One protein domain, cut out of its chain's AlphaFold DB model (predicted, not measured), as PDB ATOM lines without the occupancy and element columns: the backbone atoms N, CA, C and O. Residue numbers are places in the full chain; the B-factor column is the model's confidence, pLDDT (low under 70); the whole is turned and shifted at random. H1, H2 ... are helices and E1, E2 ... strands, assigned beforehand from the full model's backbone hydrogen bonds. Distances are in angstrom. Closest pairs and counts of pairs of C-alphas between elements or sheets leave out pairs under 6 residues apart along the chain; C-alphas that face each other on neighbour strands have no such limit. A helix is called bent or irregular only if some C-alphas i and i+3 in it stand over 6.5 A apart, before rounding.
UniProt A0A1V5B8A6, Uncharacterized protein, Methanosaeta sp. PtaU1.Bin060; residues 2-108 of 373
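What this domain is: This is residues 2 to 108 of the 373 residues of an uncharacterized protein of Methanosaeta sp. PtaU1.Bin060 (UniProt A0A1V5B8A6). Five strands curl into a small, nearly closed barrel, from which H1 sticks out with residues 4 to 15 as a long arm. Residues 51 to 59 stick out as a loop. The printed part has 107 residues, with one named helix and then five named strands along the chain, class mixed; the sheet runs E3, E2, E1, E4, E5, antiparallel throughout. The whole is loose, with a radius of gyration of the C-alphas of 17.4 A, and elongated, spanning 62 by 40 by 24 A.

How they stand to each other: H1, residues 4 to 19, only grazes the sheet with residues 14 to 19; the closest C-alphas of H1 and the strand E4, residues 88 to 94, are those of His 19 and Tyr 94, 5.9 A apart. Every O i to N i+4 pair of H1 is within hydrogen-bond range. E1, residues 20 to 31, bends by 91 degrees at residue 28. E2, residues 43 to 48, forms a hairpin with E1, N 28 to O 45 being 2.9 A. E3, residues 62 to 67, forms a hairpin with E2, N 63 to O 46 being 2.8 A; E1, E2 and E3 are a meander, each strand the antiparallel neighbour of the one before. E4, residues 88 to 94, is the antiparallel neighbour of E1, N 23 to O 91 being 3.0 A, and with it the four make a Greek key, a meander whose first strand neighbours the fourth. E5, residues 98 to 105, forms a hairpin with E4, N 92 to O 100 being 2.8 A. It is a folded sheet, bent back into two leaves: E3 and E2 face E4 and E5, with E1 as the hinge. The closest C-alphas of edge strands E3 and E5, Cys 66 and Gly 99, are 4.5 A apart.

Where its parts are: H1 is 22.8 A long from C-alpha 4 at (61.839, -31.432, -68.561), E1 24.1 A and E5 20.0 A, ending with C-alpha 105 at (34.420, -15.812, -43.124).

The domain as a whole: The C-alphas farthest apart, Pro 2 and Pro 36, are 62.5 A apart. The printed part has no cut; the links E1 to E2, E2 to E3 and E3 to E4 are long. Mean pLDDT of the printed part is 76.8, with residues 49 to 60 among those under 70.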
ATOM      1  N   PRO A   2      60.964 -31.797 -75.129       56.16
ATOM      2  CA  PRO A   2      60.003 -31.130 -74.254       56.16
ATOM      3  C   PRO A   2      60.712 -30.729 -72.959       56.16
ATOM      4  O   PRO A   2      61.452 -31.529 -72.390       56.16
ATOM      5  N   ASN A   3      60.512 -29.491 -72.514       67.31
ATOM      6  CA  ASN A   3      61.261 -28.872 -71.425       67.31
ATOM      7  C   ASN A   3      61.025 -29.623 -70.092       67.31
ATOM      8  O   ASN A   3      60.012 -29.415 -69.422       67.31
ATOM      9  N   LEU A   4      61.938 -30.539 -69.730       73.69
ATOM     10  CA  LEU A   4      61.839 -31.432 -68.561       73.69
ATOM     11  C   LEU A   4      61.579 -30.658 -67.259       73.69
ATOM     12  O   LEU A   4      60.826 -31.109 -66.397       73.69
ATOM     13  N   LYS A   5      62.150 -29.452 -67.163       75.25
ATOM     14  CA  LYS A   5      61.978 -28.520 -66.045       75.25
ATOM     15  C   LYS A   5      60.515 -28.115 -65.842       75.25
ATOM     16  O   LYS A   5      60.043 -28.077 -64.707       75.25
ATOM     17  N   ASN A   6      59.776 -27.882 -66.928       79.31
ATOM     18  CA  ASN A   6      58.364 -27.499 -66.860       79.31
ATOM     19  C   ASN A   6      57.497 -28.684 -66.410       79.31
ATOM     20  O   ASN A   6      56.675 -28.527 -65.513       79.31
ATOM     21  N   ARG A   7      57.759 -29.897 -66.921       77.12
ATOM     22  CA  ARG A   7      57.042 -31.116 -66.492       77.12
ATOM     23  C   ARG A   7      57.269 -31.455 -65.018       77.12
ATOM     24  O   ARG A   7      56.321 -31.838 -64.332       77.12
ATOM     25  N   LEU A   8      58.501 -31.310 -64.528       81.56
ATOM     26  CA  LEU A   8      58.817 -31.523 -63.114       81.56
ATOM     27  C   LEU A   8      58.077 -30.500 -62.242       81.56
ATOM     28  O   LEU A   8      57.417 -30.870 -61.276       81.56
ATOM     29  N   THR A   9      58.110 -29.226 -62.641       81.38
ATOM     30  CA  THR A   9      57.419 -28.135 -61.941       81.38
ATOM     31  C   THR A   9      55.908 -28.365 -61.882       81.38
ATOM     32  O   THR A   9      55.306 -28.211 -60.820       81.38
ATOM     33  N   ASP A  10      55.288 -28.786 -62.984       81.88
ATOM     34  CA  ASP A  10      53.850 -29.063 -63.041       81.88
ATOM     35  C   ASP A  10      53.456 -30.283 -62.202       81.88
ATOM     36  O   ASP A  10      52.433 -30.263 -61.516       81.88
ATOM     37  N   THR A  11      54.292 -31.323 -62.187       81.19
ATOM     38  CA  THR A  11      54.072 -32.519 -61.362       81.19
ATOM     39  C   THR A  11      54.167 -32.181 -59.876       81.19
ATOM     40  O   THR A  11      53.272 -32.534 -59.106       81.19
ATOM     41  N   THR A  12      55.186 -31.419 -59.478       80.88
ATOM     42  CA  THR A  12      55.356 -30.941 -58.102       80.88
ATOM     43  C   THR A  12      54.197 -30.039 -57.682       80.88
ATOM     44  O   THR A  12      53.606 -30.263 -56.630       80.88
ATOM     45  N   LYS A  13      53.775 -29.087 -58.525       78.62
ATOM     46  CA  LYS A  13      52.583 -28.259 -58.265       78.62
ATOM     47  C   LYS A  13      51.319 -29.105 -58.115       78.62
ATOM     48  O   LYS A  13      50.495 -28.816 -57.250       78.62
ATOM     49  N   ARG A  14      51.153 -30.157 -58.923       75.25
ATOM     50  CA  ARG A  14      50.002 -31.071 -58.842       75.25
ATOM     51  C   ARG A  14      50.008 -31.889 -57.551       75.25
ATOM     52  O   ARG A  14      48.947 -32.064 -56.961       75.25
ATOM     53  N   LEU A  15      51.172 -32.358 -57.104       75.56
ATOM     54  CA  LEU A  15      51.331 -33.065 -55.829       75.56
ATOM     55  C   LEU A  15      51.074 -32.130 -54.645       75.56
ATOM     56  O   LEU A  15      50.264 -32.453 -53.781       75.56
ATOM     57  N   ILE A  16      51.660 -30.931 -54.657       75.31
ATOM     58  CA  ILE A  16      51.416 -29.905 -53.637       75.31
ATOM     59  C   ILE A  16      49.920 -29.579 -53.556       75.31
ATOM     60  O   ILE A  16      49.352 -29.651 -52.477       75.31
ATOM     61  N   ARG A  17      49.240 -29.333 -54.684       69.56
ATOM     62  CA  ARG A  17      47.784 -29.073 -54.716       69.56
ATOM     63  C   ARG A  17      46.921 -30.263 -54.285       69.56
ATOM     64  O   ARG A  17      45.756 -30.084 -53.938       69.56
ATOM     65  N   ARG A  18      47.435 -31.494 -54.362       68.19
ATOM     66  CA  ARG A  18      46.729 -32.682 -53.857       68.19
ATOM     67  C   ARG A  18      46.824 -32.784 -52.341       68.19
ATOM     68  O   ARG A  18      45.831 -33.148 -51.720       68.19
ATOM     69  N   HIS A  19      47.982 -32.451 -51.775       73.38
ATOM     70  CA  HIS A  19      48.254 -32.593 -50.346       73.38
ATOM     71  C   HIS A  19      47.967 -31.337 -49.525       73.38
ATOM     72  O   HIS A  19      47.782 -31.456 -48.320       73.38
ATOM     73  N   LEU A  20      47.931 -30.164 -50.152       80.19
ATOM     74  CA  LEU A  20      47.664 -28.881 -49.515       80.19
ATOM     75  C   LEU A  20      46.459 -28.242 -50.195       80.19
ATOM     76  O   LEU A  20      46.513 -27.933 -51.391       80.19
ATOM     77  N   LYS A  21      45.371 -28.052 -49.448       82.50
ATOM     78  CA  LYS A  21      44.151 -27.427 -49.971       82.50
ATOM     79  C   LYS A  21      43.569 -26.444 -48.973       82.50
ATOM     80  O   LYS A  21      43.479 -26.753 -47.791       82.50
ATOM     81  N   PHE A  22      43.134 -25.298 -49.477       86.56
ATOM     82  CA  PHE A  22      42.280 -24.371 -48.746       86.56
ATOM     83  C   PHE A  22      40.859 -24.564 -49.252       86.56
ATOM     84  O   PHE A  22      40.637 -24.549 -50.463       86.56
ATOM     85  N   GLU A  23      39.916 -24.780 -48.347       86.38
ATOM     86  CA  GLU A  23      38.513 -24.947 -48.709       86.38
ATOM     87  C   GLU A  23      37.607 -24.182 -47.748       86.38
ATOM     88  O   GLU A  23      37.835 -24.143 -46.535       86.38
ATOM     89  N   MET A  24      36.546 -23.602 -48.306       86.88
ATOM     90  CA  MET A  24      35.464 -23.001 -47.538       86.88
ATOM     91  C   MET A  24      34.550 -24.113 -47.034       86.88
ATOM     92  O   MET A  24      33.965 -24.867 -47.815       86.88
ATOM     93  N   CYS A  25      34.435 -24.220 -45.720       85.81
ATOM     94  CA  CYS A  25      33.630 -25.237 -45.075       85.81
ATOM     95  C   CYS A  25      32.615 -24.591 -44.138       85.81
ATOM     96  O   CYS A  25      32.775 -23.460 -43.687       85.81
ATOM     97  N   LEU A  26      31.553 -25.324 -43.868       85.38
ATOM     98  CA  LEU A  26      30.514 -24.968 -42.923       85.38
ATOM     99  C   LEU A  26      30.739 -25.771 -41.644       85.38
ATOM    100  O   LEU A  26      31.013 -26.967 -41.720       85.38
ATOM    101  N   VAL A  27      30.642 -25.135 -40.483       87.50
ATOM    102  CA  VAL A  27      30.767 -25.830 -39.198       87.50
ATOM    103  C   VAL A  27      29.491 -26.618 -38.935       87.50
ATOM    104  O   VAL A  27      28.402 -26.047 -38.900       87.50
ATOM    105  N   ASP A  28      29.631 -27.924 -38.747       85.00
ATOM    106  CA  ASP A  28      28.524 -28.817 -38.417       85.00
ATOM    107  C   ASP A  28      28.469 -29.092 -36.913       85.00
ATOM    108  O   ASP A  28      27.414 -28.959 -36.307       85.00
ATOM    109  N   GLU A  29      29.603 -29.392 -36.284       87.31
ATOM    110  CA  GLU A  29      29.670 -29.678 -34.847       87.31
ATOM    111  C   GLU A  29      30.914 -29.040 -34.230       87.31
ATOM    112  O   GLU A  29      31.934 -28.856 -34.901       87.31
ATOM    113  N   VAL A  30      30.830 -28.722 -32.938       88.88
ATOM    114  CA  VAL A  30      31.922 -28.140 -32.153       88.88
ATOM    115  C   VAL A  30      32.242 -29.086 -31.001       88.88
ATOM    116  O   VAL A  30      31.358 -29.451 -30.232       88.88
ATOM    117  N   GLU A  31      33.507 -29.467 -30.867       88.06
ATOM    118  CA  GLU A  31      34.042 -30.184 -29.712       88.06
ATOM    119  C   GLU A  31      34.910 -29.209 -28.908       88.06
ATOM    120  O   GLU A  31      35.872 -28.645 -29.431       88.06
ATOM    121  N   TRP A  32      34.592 -29.006 -27.631       83.69
ATOM    122  CA  TRP A  32      35.359 -28.134 -26.741       83.69
ATOM    123  C   TRP A  32      35.650 -28.816 -25.408       83.69
ATOM    124  O   TRP A  32      35.033 -29.821 -25.055       83.69
ATOM    125  N   HIS A  33      36.606 -28.248 -24.678       78.69
ATOM    126  CA  HIS A  33      36.957 -28.672 -23.330       78.69
ATOM    127  C   HIS A  33      35.822 -28.299 -22.365       78.69
ATOM    128  O   HIS A  33      35.595 -27.114 -22.114       78.69
ATOM    129  N   GLN A  34      35.078 -29.295 -21.880       80.31
ATOM    130  CA  GLN A  34      33.869 -29.087 -21.065       80.31
ATOM    131  C   GLN A  34      34.109 -29.229 -19.561       80.31
ATOM    132  O   GLN A  34      33.416 -28.589 -18.773       80.31
ATOM    133  N   GLU A  35      35.076 -30.054 -19.164       81.00
ATOM    134  CA  GLU A  35      35.272 -30.454 -17.771       81.00
ATOM    135  C   GLU A  35      36.753 -30.394 -17.376       81.00
ATOM    136  O   GLU A  35      37.623 -30.673 -18.210       81.00
ATOM    137  N   PRO A  36      37.067 -30.087 -16.104       75.31
ATOM    138  CA  PRO A  36      38.438 -30.115 -15.609       75.31
ATOM    139  C   PRO A  36      39.128 -31.456 -15.905       75.31
ATOM    140  O   PRO A  36      38.639 -32.518 -15.533       75.31
ATOM    141  N   GLY A  37      40.289 -31.413 -16.566       68.75
ATOM    142  CA  GLY A  37      41.078 -32.607 -16.901       68.75
ATOM    143  C   GLY A  37      40.717 -33.284 -18.230       68.75
ATOM    144  O   GLY A  37      41.426 -34.209 -18.640       68.75
ATOM    145  N   ASP A  38      39.686 -32.813 -18.939       74.62
ATOM    146  CA  ASP A  38      39.408 -33.255 -20.305       74.62
ATOM    147  C   ASP A  38      40.596 -32.929 -21.237       74.62
ATOM    148  O   ASP A  38      41.144 -31.829 -21.250       74.62
ATOM    149  N   LYS A  39      41.033 -33.904 -22.034       68.50
ATOM    150  CA  LYS A  39      42.135 -33.736 -22.994       68.50
ATOM    151  C   LYS A  39      41.642 -33.366 -24.395       68.50
ATOM    152  O   LYS A  39      42.445 -33.346 -25.330       68.50
ATOM    153  N   ARG A  40      40.338 -33.117 -24.575       71.75
ATOM    154  CA  ARG A  40      39.781 -32.638 -25.845       71.75
ATOM    155  C   ARG A  40      40.332 -31.255 -26.161       71.75
ATOM    156  O   ARG A  40      40.259 -30.322 -25.364       71.75
ATOM    157  N   PHE A  41      40.875 -31.140 -27.365       75.94
ATOM    158  CA  PHE A  41      41.203 -29.854 -27.958       75.94
ATOM    159  C   PHE A  41      39.931 -29.193 -28.481       75.94
ATOM    160  O   PHE A  41      38.962 -29.871 -28.817       75.94
ATOM    161  N   ASN A  42      39.975 -27.871 -28.610       83.06
ATOM    162  CA  ASN A  42      38.955 -27.132 -29.332       83.06
ATOM    163  C   ASN A  42      39.020 -27.501 -30.824       83.06
ATOM    164  O   ASN A  42      39.958 -27.118 -31.535       83.06
ATOM    165  N   THR A  43      38.068 -28.309 -31.283       88.88
ATOM    166  CA  THR A  43      38.006 -28.781 -32.667       88.88
ATOM    167  C   THR A  43      36.596 -28.672 -33.221       88.88
ATOM    168  O   THR A  43      35.622 -28.582 -32.481       88.88
ATOM    169  N   VAL A  44      36.476 -28.666 -34.544       89.75
ATOM    170  CA  VAL A  44      35.183 -28.620 -35.229       89.75
ATOM    171  C   VAL A  44      35.081 -29.718 -36.279       89.75
ATOM    172  O   VAL A  44      36.058 -30.044 -36.963       89.75
ATOM    173  N   THR A  45      33.884 -30.269 -36.439       89.62
ATOM    174  CA  THR A  45      33.520 -31.052 -37.620       89.62
ATOM    175  C   THR A  45      33.006 -30.094 -38.677       89.62
ATOM    176  O   THR A  45      32.123 -29.277 -38.410       89.62
ATOM    177  N   VAL A  46      33.563 -30.181 -39.883       87.06
ATOM    178  CA  VAL A  46      33.185 -29.294 -40.985       87.06
ATOM    179  C   VAL A  46      32.606 -30.067 -42.160       87.06
ATOM    180  O   VAL A  46      33.087 -31.143 -42.519       87.06
ATOM    181  N   LEU A  47      31.596 -29.481 -42.791       82.81
ATOM    182  CA  LEU A  47      31.039 -29.902 -44.066       82.81
ATOM    183  C   LEU A  47      31.683 -29.072 -45.179       82.81
ATOM    184  O   LEU A  47      31.558 -27.844 -45.208       82.81
ATOM    185  N   LYS A  48      32.388 -29.726 -46.105       77.38
ATOM    186  CA  LYS A  48      32.961 -29.041 -47.272       77.38
ATOM    187  C   LYS A  48      31.838 -28.515 -48.163       77.38
ATOM    188  O   LYS A  48      31.008 -29.295 -48.626       77.38
ATOM    189  N   ARG A  49      31.827 -27.205 -48.427       65.25
ATOM    190  CA  ARG A  49      30.877 -26.592 -49.362       65.25
ATOM    191  C   ARG A  49      31.429 -26.678 -50.782       65.25
ATOM    192  O   ARG A  49      32.002 -25.720 -51.288       65.25
ATOM    193  N   ASP A  50      31.231 -27.821 -51.427       49.12
ATOM    194  CA  ASP A  50      31.252 -27.905 -52.888       49.12
ATOM    195  C   ASP A  50      29.789 -27.749 -53.325       49.12
ATOM    196  O   ASP A  50      28.966 -28.596 -52.986       49.12
ATOM    197  N   ARG A  51      29.382 -26.619 -53.923       45.03
ATOM    198  CA  ARG A  51      27.962 -26.427 -54.290       45.03
ATOM    199  C   ARG A  51      27.526 -27.575 -55.212       45.03
ATOM    200  O   ARG A  51      27.963 -27.615 -56.360       45.03
ATOM    201  N   ARG A  52      26.590 -28.425 -54.775       39.91
ATOM    202  CA  ARG A  52      25.768 -29.250 -55.673       39.91
ATOM    203  C   ARG A  52      24.309 -29.308 -55.237       39.91
ATOM    204  O   ARG A  52      23.993 -29.192 -54.061       39.91
ATOM    205  N   ALA A  53      23.454 -29.366 -56.257       44.97
ATOM    206  CA  ALA A  53      22.012 -29.183 -56.213       44.97
ATOM    207  C   ALA A  53      21.299 -30.207 -55.318       44.97
ATOM    208  O   ALA A  53      21.824 -31.282 -55.057       44.97
ATOM    209  N   PHE A  54      20.069 -29.850 -54.941       46.12
ATOM    210  CA  PHE A  54      19.076 -30.545 -54.104       46.12
ATOM    211  C   PHE A  54      18.814 -32.043 -54.415       46.12
ATOM    212  O   PHE A  54      17.941 -32.648 -53.805       46.12
ATOM    213  N   THR A  55      19.521 -32.631 -55.382       47.44
ATOM    214  CA  THR A  55      19.261 -33.933 -56.003       47.44
ATOM    215  C   THR A  55      20.483 -34.865 -56.021       47.44
ATOM    216  O   THR A  55      20.479 -35.798 -56.814       47.44
ATOM    217  N   ASP A  56      21.555 -34.594 -55.263       48.34
ATOM    218  CA  ASP A  56      22.762 -35.445 -55.271       48.34
ATOM    219  C   ASP A  56      22.814 -36.358 -54.032       48.34
ATOM    220  O   ASP A  56      22.799 -35.905 -52.883       48.34
ATOM    221  N   ASP A  57      22.876 -37.662 -54.284       51.88
ATOM    222  CA  ASP A  57      22.672 -38.723 -53.302       51.88
ATOM    223  C   ASP A  57      23.900 -38.879 -52.377       51.88
ATOM    224  O   ASP A  57      24.803 -39.689 -52.592       51.88
ATOM    225  N   GLY A  58      23.942 -38.088 -51.305       51.59
ATOM    226  CA  GLY A  58      24.426 -38.565 -50.005       51.59
ATOM    227  C   GLY A  58      25.934 -38.732 -49.776       51.59
ATOM    228  O   GLY A  58      26.315 -39.450 -48.852       51.59
ATOM    229  N   LYS A  59      26.829 -38.058 -50.509       51.16
ATOM    230  CA  LYS A  59      28.246 -37.950 -50.086       51.16
ATOM    231  C   LYS A  59      28.543 -36.595 -49.459       51.16
ATOM    232  O   LYS A  59      29.262 -35.775 -50.019       51.16
ATOM    233  N   HIS A  60      28.024 -36.373 -48.255       54.31
ATOM    234  CA  HIS A  60      28.474 -35.261 -47.425       54.31
ATOM    235  C   HIS A  60      29.952 -35.469 -47.064       54.31
ATOM    236  O   HIS A  60      30.316 -36.410 -46.355       54.31
ATOM    237  N   TYR A  61      30.836 -34.610 -47.576       71.75
ATOM    238  CA  TYR A  61      32.272 -34.683 -47.306       71.75
ATOM    239  C   TYR A  61      32.602 -34.076 -45.939       71.75
ATOM    240  O   TYR A  61      33.297 -33.061 -45.844       71.75
ATOM    241  N   TYR A  62      32.105 -34.703 -44.877       75.62
ATOM    242  CA  TYR A  62      32.462 -34.334 -43.517       75.62
ATOM    243  C   TYR A  62      33.962 -34.520 -43.277       75.62
ATOM    244  O   TYR A  62      34.614 -35.465 -43.755       75.62
ATOM    245  N   ARG A  63      34.527 -33.582 -42.526       81.31
ATOM    246  CA  ARG A  63      35.895 -33.629 -42.022       81.31
ATOM    247  C   ARG A  63      35.852 -33.393 -40.513       81.31
ATOM    248  O   ARG A  63      35.703 -32.245 -40.094       81.31
ATOM    249  N   PRO A  64      35.931 -34.465 -39.707       84.75
ATOM    250  CA  PRO A  64      35.859 -34.355 -38.259       84.75
ATOM    251  C   PRO A  64      37.173 -33.829 -37.677       84.75
ATOM    252  O   PRO A  64      38.238 -33.994 -38.281       84.75
ATOM    253  N   LYS A  65      37.094 -33.260 -36.470       86.31
ATOM    254  CA  LYS A  65      38.249 -32.890 -35.633       86.31
ATOM    255  C   LYS A  65      39.251 -31.954 -36.317       86.31
ATOM    256  O   LYS A  65      40.465 -32.130 -36.201       86.31
ATOM    257  N   CYS A  66      38.749 -30.953 -37.036       89.50
ATOM    258  CA  CYS A  66      39.589 -29.871 -37.535       89.50
ATOM    259  C   CYS A  66      40.010 -28.981 -36.359       89.50
ATOM    260  O   CYS A  66      39.155 -28.485 -35.628       89.50
ATOM    261  N   LEU A  67      41.315 -28.784 -36.169       88.50
ATOM    262  CA  LEU A  67      41.845 -27.997 -35.052       88.50
ATOM    263  C   LEU A  67      41.515 -26.512 -35.229       88.50
ATOM    264  O   LEU A  67      41.709 -25.974 -36.320       88.50
ATOM    265  N   VAL A  68      41.081 -25.851 -34.155       89.06
ATOM    266  CA  VAL A  68      40.917 -24.393 -34.117       89.06
ATOM    267  C   VAL A  68      42.125 -23.782 -33.395       89.06
ATOM    268  O   VAL A  68      42.283 -24.004 -32.194       89.06
ATOM    269  N   PRO A  69      43.010 -23.052 -34.095       84.81
ATOM    270  CA  PRO A  69      44.105 -22.336 -33.462       84.81
ATOM    271  C   PRO A  69      43.542 -21.188 -32.618       84.81
ATOM    272  O   PRO A  69      42.586 -20.520 -33.007       84.81
ATOM    273  N   LEU A  70      44.154 -20.963 -31.459       77.75
ATOM    274  CA  LEU A  70      43.724 -19.968 -30.484       77.75
ATOM    275  C   LEU A  70      44.822 -18.908 -30.303       77.75
ATOM    276  O   LEU A  70      45.995 -19.278 -30.195       77.75
ATOM    277  N   PRO A  71      44.483 -17.607 -30.268       71.75
ATOM    278  CA  PRO A  71      45.435 -16.575 -29.887       71.75
ATOM    279  C   PRO A  71      45.759 -16.677 -28.391       71.75
ATOM    280  O   PRO A  71      44.873 -16.564 -27.549       71.75
ATOM    281  N   GLY A  72      47.040 -16.872 -28.062       70.88
ATOM    282  CA  GLY A  72      47.497 -17.090 -26.685       70.88
ATOM    283  C   GLY A  72      47.051 -18.454 -26.147       70.88
ATOM    284  O   GLY A  72      45.867 -18.688 -25.937       70.88
ATOM    285  N   ILE A  73      47.994 -19.375 -25.934       73.12
ATOM    286  CA  ILE A  73      47.717 -20.737 -25.450       73.12
ATOM    287  C   ILE A  73      48.661 -21.052 -24.289       73.12
ATOM    288  O   ILE A  73      49.874 -20.919 -24.436       73.12
ATOM    289  N   GLY A  74      48.121 -21.543 -23.172       70.00
ATOM    290  CA  GLY A  74      48.904 -22.185 -22.112       70.00
ATOM    291  C   GLY A  74      48.169 -22.234 -20.775       70.00
ATOM    292  O   GLY A  74      47.410 -21.332 -20.479       70.00
ATOM    293  N   ASN A  75      48.384 -23.282 -19.973       74.75
ATOM    294  CA  ASN A  75      47.960 -23.415 -18.564       74.75
ATOM    295  C   ASN A  75      46.619 -22.741 -18.167       74.75
ATOM    296  O   ASN A  75      46.591 -21.918 -17.257       74.75
ATOM    297  N   HIS A  76      45.519 -23.076 -18.851       71.75
ATOM    298  CA  HIS A  76      44.179 -22.501 -18.610       71.75
ATOM    299  C   HIS A  76      44.056 -20.978 -18.836       71.75
ATOM    300  O   HIS A  76      43.117 -20.347 -18.360       71.75
ATOM    301  N   LEU A  77      44.972 -20.403 -19.610       72.00
ATOM    302  CA  LEU A  77      44.993 -19.018 -20.063       72.00
ATOM    303  C   LEU A  77      44.944 -18.978 -21.596       72.00
ATOM    304  O   LEU A  77      45.505 -19.839 -22.285       72.00
ATOM    305  N   GLY A  78      44.287 -17.956 -22.136       74.94
ATOM    306  CA  GLY A  78      44.221 -17.730 -23.574       74.94
ATOM    307  C   GLY A  78      42.947 -17.034 -24.023       74.94
ATOM    308  O   GLY A  78      41.986 -16.910 -23.263       74.94
ATOM    309  N   TRP A  79      42.929 -16.607 -25.283       77.19
ATOM    310  CA  TRP A  79      41.717 -16.119 -25.926       77.19
ATOM    311  C   TRP A  79      40.996 -17.301 -26.568       77.19
ATOM    312  O   TRP A  79      41.326 -17.732 -27.672       77.19
ATOM    313  N   LEU A  80      39.991 -17.840 -25.880       76.38
ATOM    314  CA  LEU A  80      39.188 -18.935 -26.416       76.38
ATOM    315  C   LEU A  80      38.216 -18.407 -27.479       76.38
ATOM    316  O   LEU A  80      37.305 -17.637 -27.188       76.38
ATOM    317  N   PHE A  81      38.408 -18.841 -28.721       77.94
ATOM    318  CA  PHE A  81      37.482 -18.632 -29.826       77.94
ATOM    319  C   PHE A  81      37.183 -19.972 -30.500       77.94
ATOM    320  O   PHE A  81      38.097 -20.712 -30.862       77.94
ATOM    321  N   SER A  82      35.901 -20.264 -30.706       84.88
ATOM    322  CA  SER A  82      35.441 -21.406 -31.499       84.88
ATOM    323  C   SER A  82      34.412 -20.914 -32.511       84.88
ATOM    324  O   SER A  82      33.435 -20.277 -32.102       84.88
ATOM    325  N   PRO A  83      34.578 -21.218 -33.810       88.62
ATOM    326  CA  PRO A  83      33.486 -21.118 -34.764       88.62
ATOM    327  C   PRO A  83      32.262 -21.874 -34.241       88.62
ATOM    328  O   PRO A  83      32.392 -22.958 -33.672       88.62
ATOM    329  N   ARG A  84      31.078 -21.297 -34.416       86.38
ATOM    330  CA  ARG A  84      29.814 -21.869 -33.950       86.38
ATOM    331  C   ARG A  84      29.199 -22.725 -35.045       86.38
ATOM    332  O   ARG A  84      29.520 -22.563 -36.220       86.38
ATOM    333  N   GLU A  85      28.283 -23.614 -34.674       85.44
ATOM    334  CA  GLU A  85      27.524 -24.372 -35.666       85.44
ATOM    335  C   GLU A  85      26.857 -23.438 -36.685       85.44
ATOM    336  O   GLU A  85      26.167 -22.483 -36.321       85.44
ATOM    337  N   GLY A  86      27.068 -23.730 -37.965       81.06
ATOM    338  CA  GLY A  86      26.588 -22.930 -39.082       81.06
ATOM    339  C   GLY A  86      27.488 -21.771 -39.501       81.06
ATOM    340  O   GLY A  86      27.217 -21.201 -40.560       81.06
ATOM    341  N   ASP A  87      28.557 -21.460 -38.763       84.69
ATOM    342  CA  ASP A  87      29.560 -20.496 -39.215       84.69
ATOM    343  C   ASP A  87      30.301 -21.037 -40.449       84.69
ATOM    344  O   ASP A  87      30.553 -22.239 -40.590       84.69
ATOM    345  N   MET A  88      30.670 -20.138 -41.361       86.81
ATOM    346  CA  MET A  88      31.529 -20.477 -42.492       86.81
ATOM    347  C   MET A  88      32.992 -20.215 -42.125       86.81
ATOM    348  O   MET A  88      33.338 -19.170 -41.576       86.81
ATOM    349  N   VAL A  89      33.860 -21.174 -42.430       90.06
ATOM    350  CA  VAL A  89      35.279 -21.166 -42.067       90.06
ATOM    351  C   VAL A  89      36.156 -21.470 -43.273       90.06
ATOM    352  O   VAL A  89      35.793 -22.265 -44.141       90.06
ATOM    353  N   MET A  90      37.340 -20.864 -43.309       91.50
ATOM    354  CA  MET A  90      38.408 -21.286 -44.207       91.50
ATOM    355  C   MET A  90      39.236 -22.368 -43.517       91.50
ATOM    356  O   MET A  90      39.771 -22.144 -42.429       91.50
ATOM    357  N   VAL A  91      39.354 -23.538 -44.144       90.94
ATOM    358  CA  VAL A  91      40.075 -24.686 -43.582       90.94
ATOM    359  C   VAL A  91      41.256 -25.035 -44.470       90.94
ATOM    360  O   VAL A  91      41.106 -25.240 -45.676       90.94
ATOM    361  N   TYR A  92      42.435 -25.130 -43.863       90.94
ATOM    362  CA  TYR A  92      43.624 -25.684 -44.489       90.94
ATOM    363  C   TYR A  92      43.698 -27.183 -44.223       90.94
ATOM    364  O   TYR A  92      43.843 -27.625 -43.084       90.94
ATOM    365  N   PHE A  93      43.613 -27.970 -45.287       86.62
ATOM    366  CA  PHE A  93      43.825 -29.407 -45.256       86.62
ATOM    367  C   PHE A  93      45.274 -29.716 -45.617       86.62
ATOM    368  O   PHE A  93      45.705 -29.462 -46.745       86.62
ATOM    369  N   TYR A  94      46.003 -30.281 -44.652       80.75
ATOM    370  CA  TYR A  94      47.343 -30.821 -44.842       80.75
ATOM    371  C   TYR A  94      47.280 -32.351 -44.888       80.75
ATOM    372  O   TYR A  94      46.768 -33.002 -43.970       80.75
ATOM    373  N   GLN A  95      47.827 -32.924 -45.962       68.56
ATOM    374  CA  GLN A  95      47.684 -34.336 -46.324       68.56
ATOM    375  C   GLN A  95      46.200 -34.736 -46.477       68.56
ATOM    376  O   GLN A  95      45.302 -33.899 -46.511       68.56
ATOM    377  N   GLU A  96      45.901 -36.026 -46.629       59.84
ATOM    378  CA  GLU A  96      44.542 -36.468 -46.970       59.84
ATOM    379  C   GLU A  96      43.502 -36.321 -45.837       59.84
ATOM    380  O   GLU A  96      42.332 -36.640 -46.063       59.84
ATOM    381  N   ARG A  97      43.879 -35.896 -44.614       58.12
ATOM    382  CA  ARG A  97      43.011 -36.093 -43.429       58.12
ATOM    383  C   ARG A  97      42.989 -35.009 -42.344       58.12
ATOM    384  O   ARG A  97      41.986 -34.955 -41.643       58.12
ATOM    385  N   LYS A  98      44.017 -34.167 -42.162       77.50
ATOM    386  CA  LYS A  98      44.059 -33.217 -41.027       77.50
ATOM    387  C   LYS A  98      43.715 -31.799 -41.481       77.50
ATOM    388  O   LYS A  98      44.422 -31.229 -42.309       77.50
ATOM    389  N   GLY A  99      42.616 -31.260 -40.956       88.44
ATOM    390  CA  GLY A  99      42.182 -29.885 -41.190       88.44
ATOM    391  C   GLY A  99      42.586 -28.967 -40.040       88.44
ATOM    392  O   GLY A  99      42.516 -29.359 -38.875       88.44
ATOM    393  N   ILE A 100      42.990 -27.745 -40.367       90.44
ATOM    394  CA  ILE A 100      43.187 -26.651 -39.416       90.44
ATOM    395  C   ILE A 100      42.289 -25.505 -39.872       90.44
ATOM    396  O   ILE A 100      42.372 -25.069 -41.022       90.44
ATOM    397  N   VAL A 101      41.413 -25.036 -38.989       91.44
ATOM    398  CA  VAL A 101      40.620 -23.829 -39.233       91.44
ATOM    399  C   VAL A 101      41.561 -22.636 -39.191       91.44
ATOM    400  O   VAL A 101      42.320 -22.492 -38.246       91.44
ATOM    401  N   LEU A 102      41.537 -21.778 -40.203       90.31
ATOM    402  CA  LEU A 102      42.386 -20.587 -40.217       90.31
ATOM    403  C   LEU A 102      41.653 -19.374 -39.654       90.31
ATOM    404  O   LEU A 102      42.206 -18.644 -38.841       90.31
ATOM    405  N   PHE A 103      40.419 -19.158 -40.107       87.88
ATOM    406  CA  PHE A 103      39.572 -18.038 -39.707       87.88
ATOM    407  C   PHE A 103      38.123 -18.277 -40.149       87.88
ATOM    408  O   PHE A 103      37.850 -19.080 -41.052       87.88
ATOM    409  N   THR A 104      37.188 -17.575 -39.512       88.56
ATOM    410  CA  THR A 104      35.801 -17.464 -39.969       88.56
ATOM    411  C   THR A 104      35.692 -16.466 -41.115       88.56
ATOM    412  O   THR A 104      36.474 -15.524 -41.224       88.56
ATOM    413  N   ILE A 105      34.716 -16.683 -41.988       86.56
ATOM    414  CA  ILE A 105      34.420 -15.812 -43.124       86.56
ATOM    415  C   ILE A 105      32.913 -15.536 -43.180       86.56
ATOM    416  O   ILE A 105      32.121 -16.443 -42.916       86.56
ATOM    417  N   PRO A 106      32.494 -14.305 -43.519       81.00
ATOM    418  CA  PRO A 106      31.079 -13.979 -43.645       81.00
ATOM    419  C   PRO A 106      30.454 -14.756 -44.806       81.00
ATOM    420  O   PRO A 106      31.115 -15.055 -45.802       81.00
ATOM    421  N   ASN A 107      29.164 -15.065 -44.697       75.75
ATOM    422  CA  ASN A 107      28.383 -15.668 -45.775       75.75
ATOM    423  C   ASN A 107      27.104 -14.860 -46.024       75.75
ATOM    424  O   ASN A 107      26.790 -13.937 -45.281       75.75
ATOM    425  N   TRP A 108      26.353 -15.222 -47.066       74.25
ATOM    426  CA  TRP A 108      25.124 -14.526 -47.466       74.25
ATOM    427  C   TRP A 108      24.030 -14.477 -46.381       74.25
ATOM    428  O   TRP A 108      23.133 -13.646 -46.472       74.25
TER     429      TRP A 108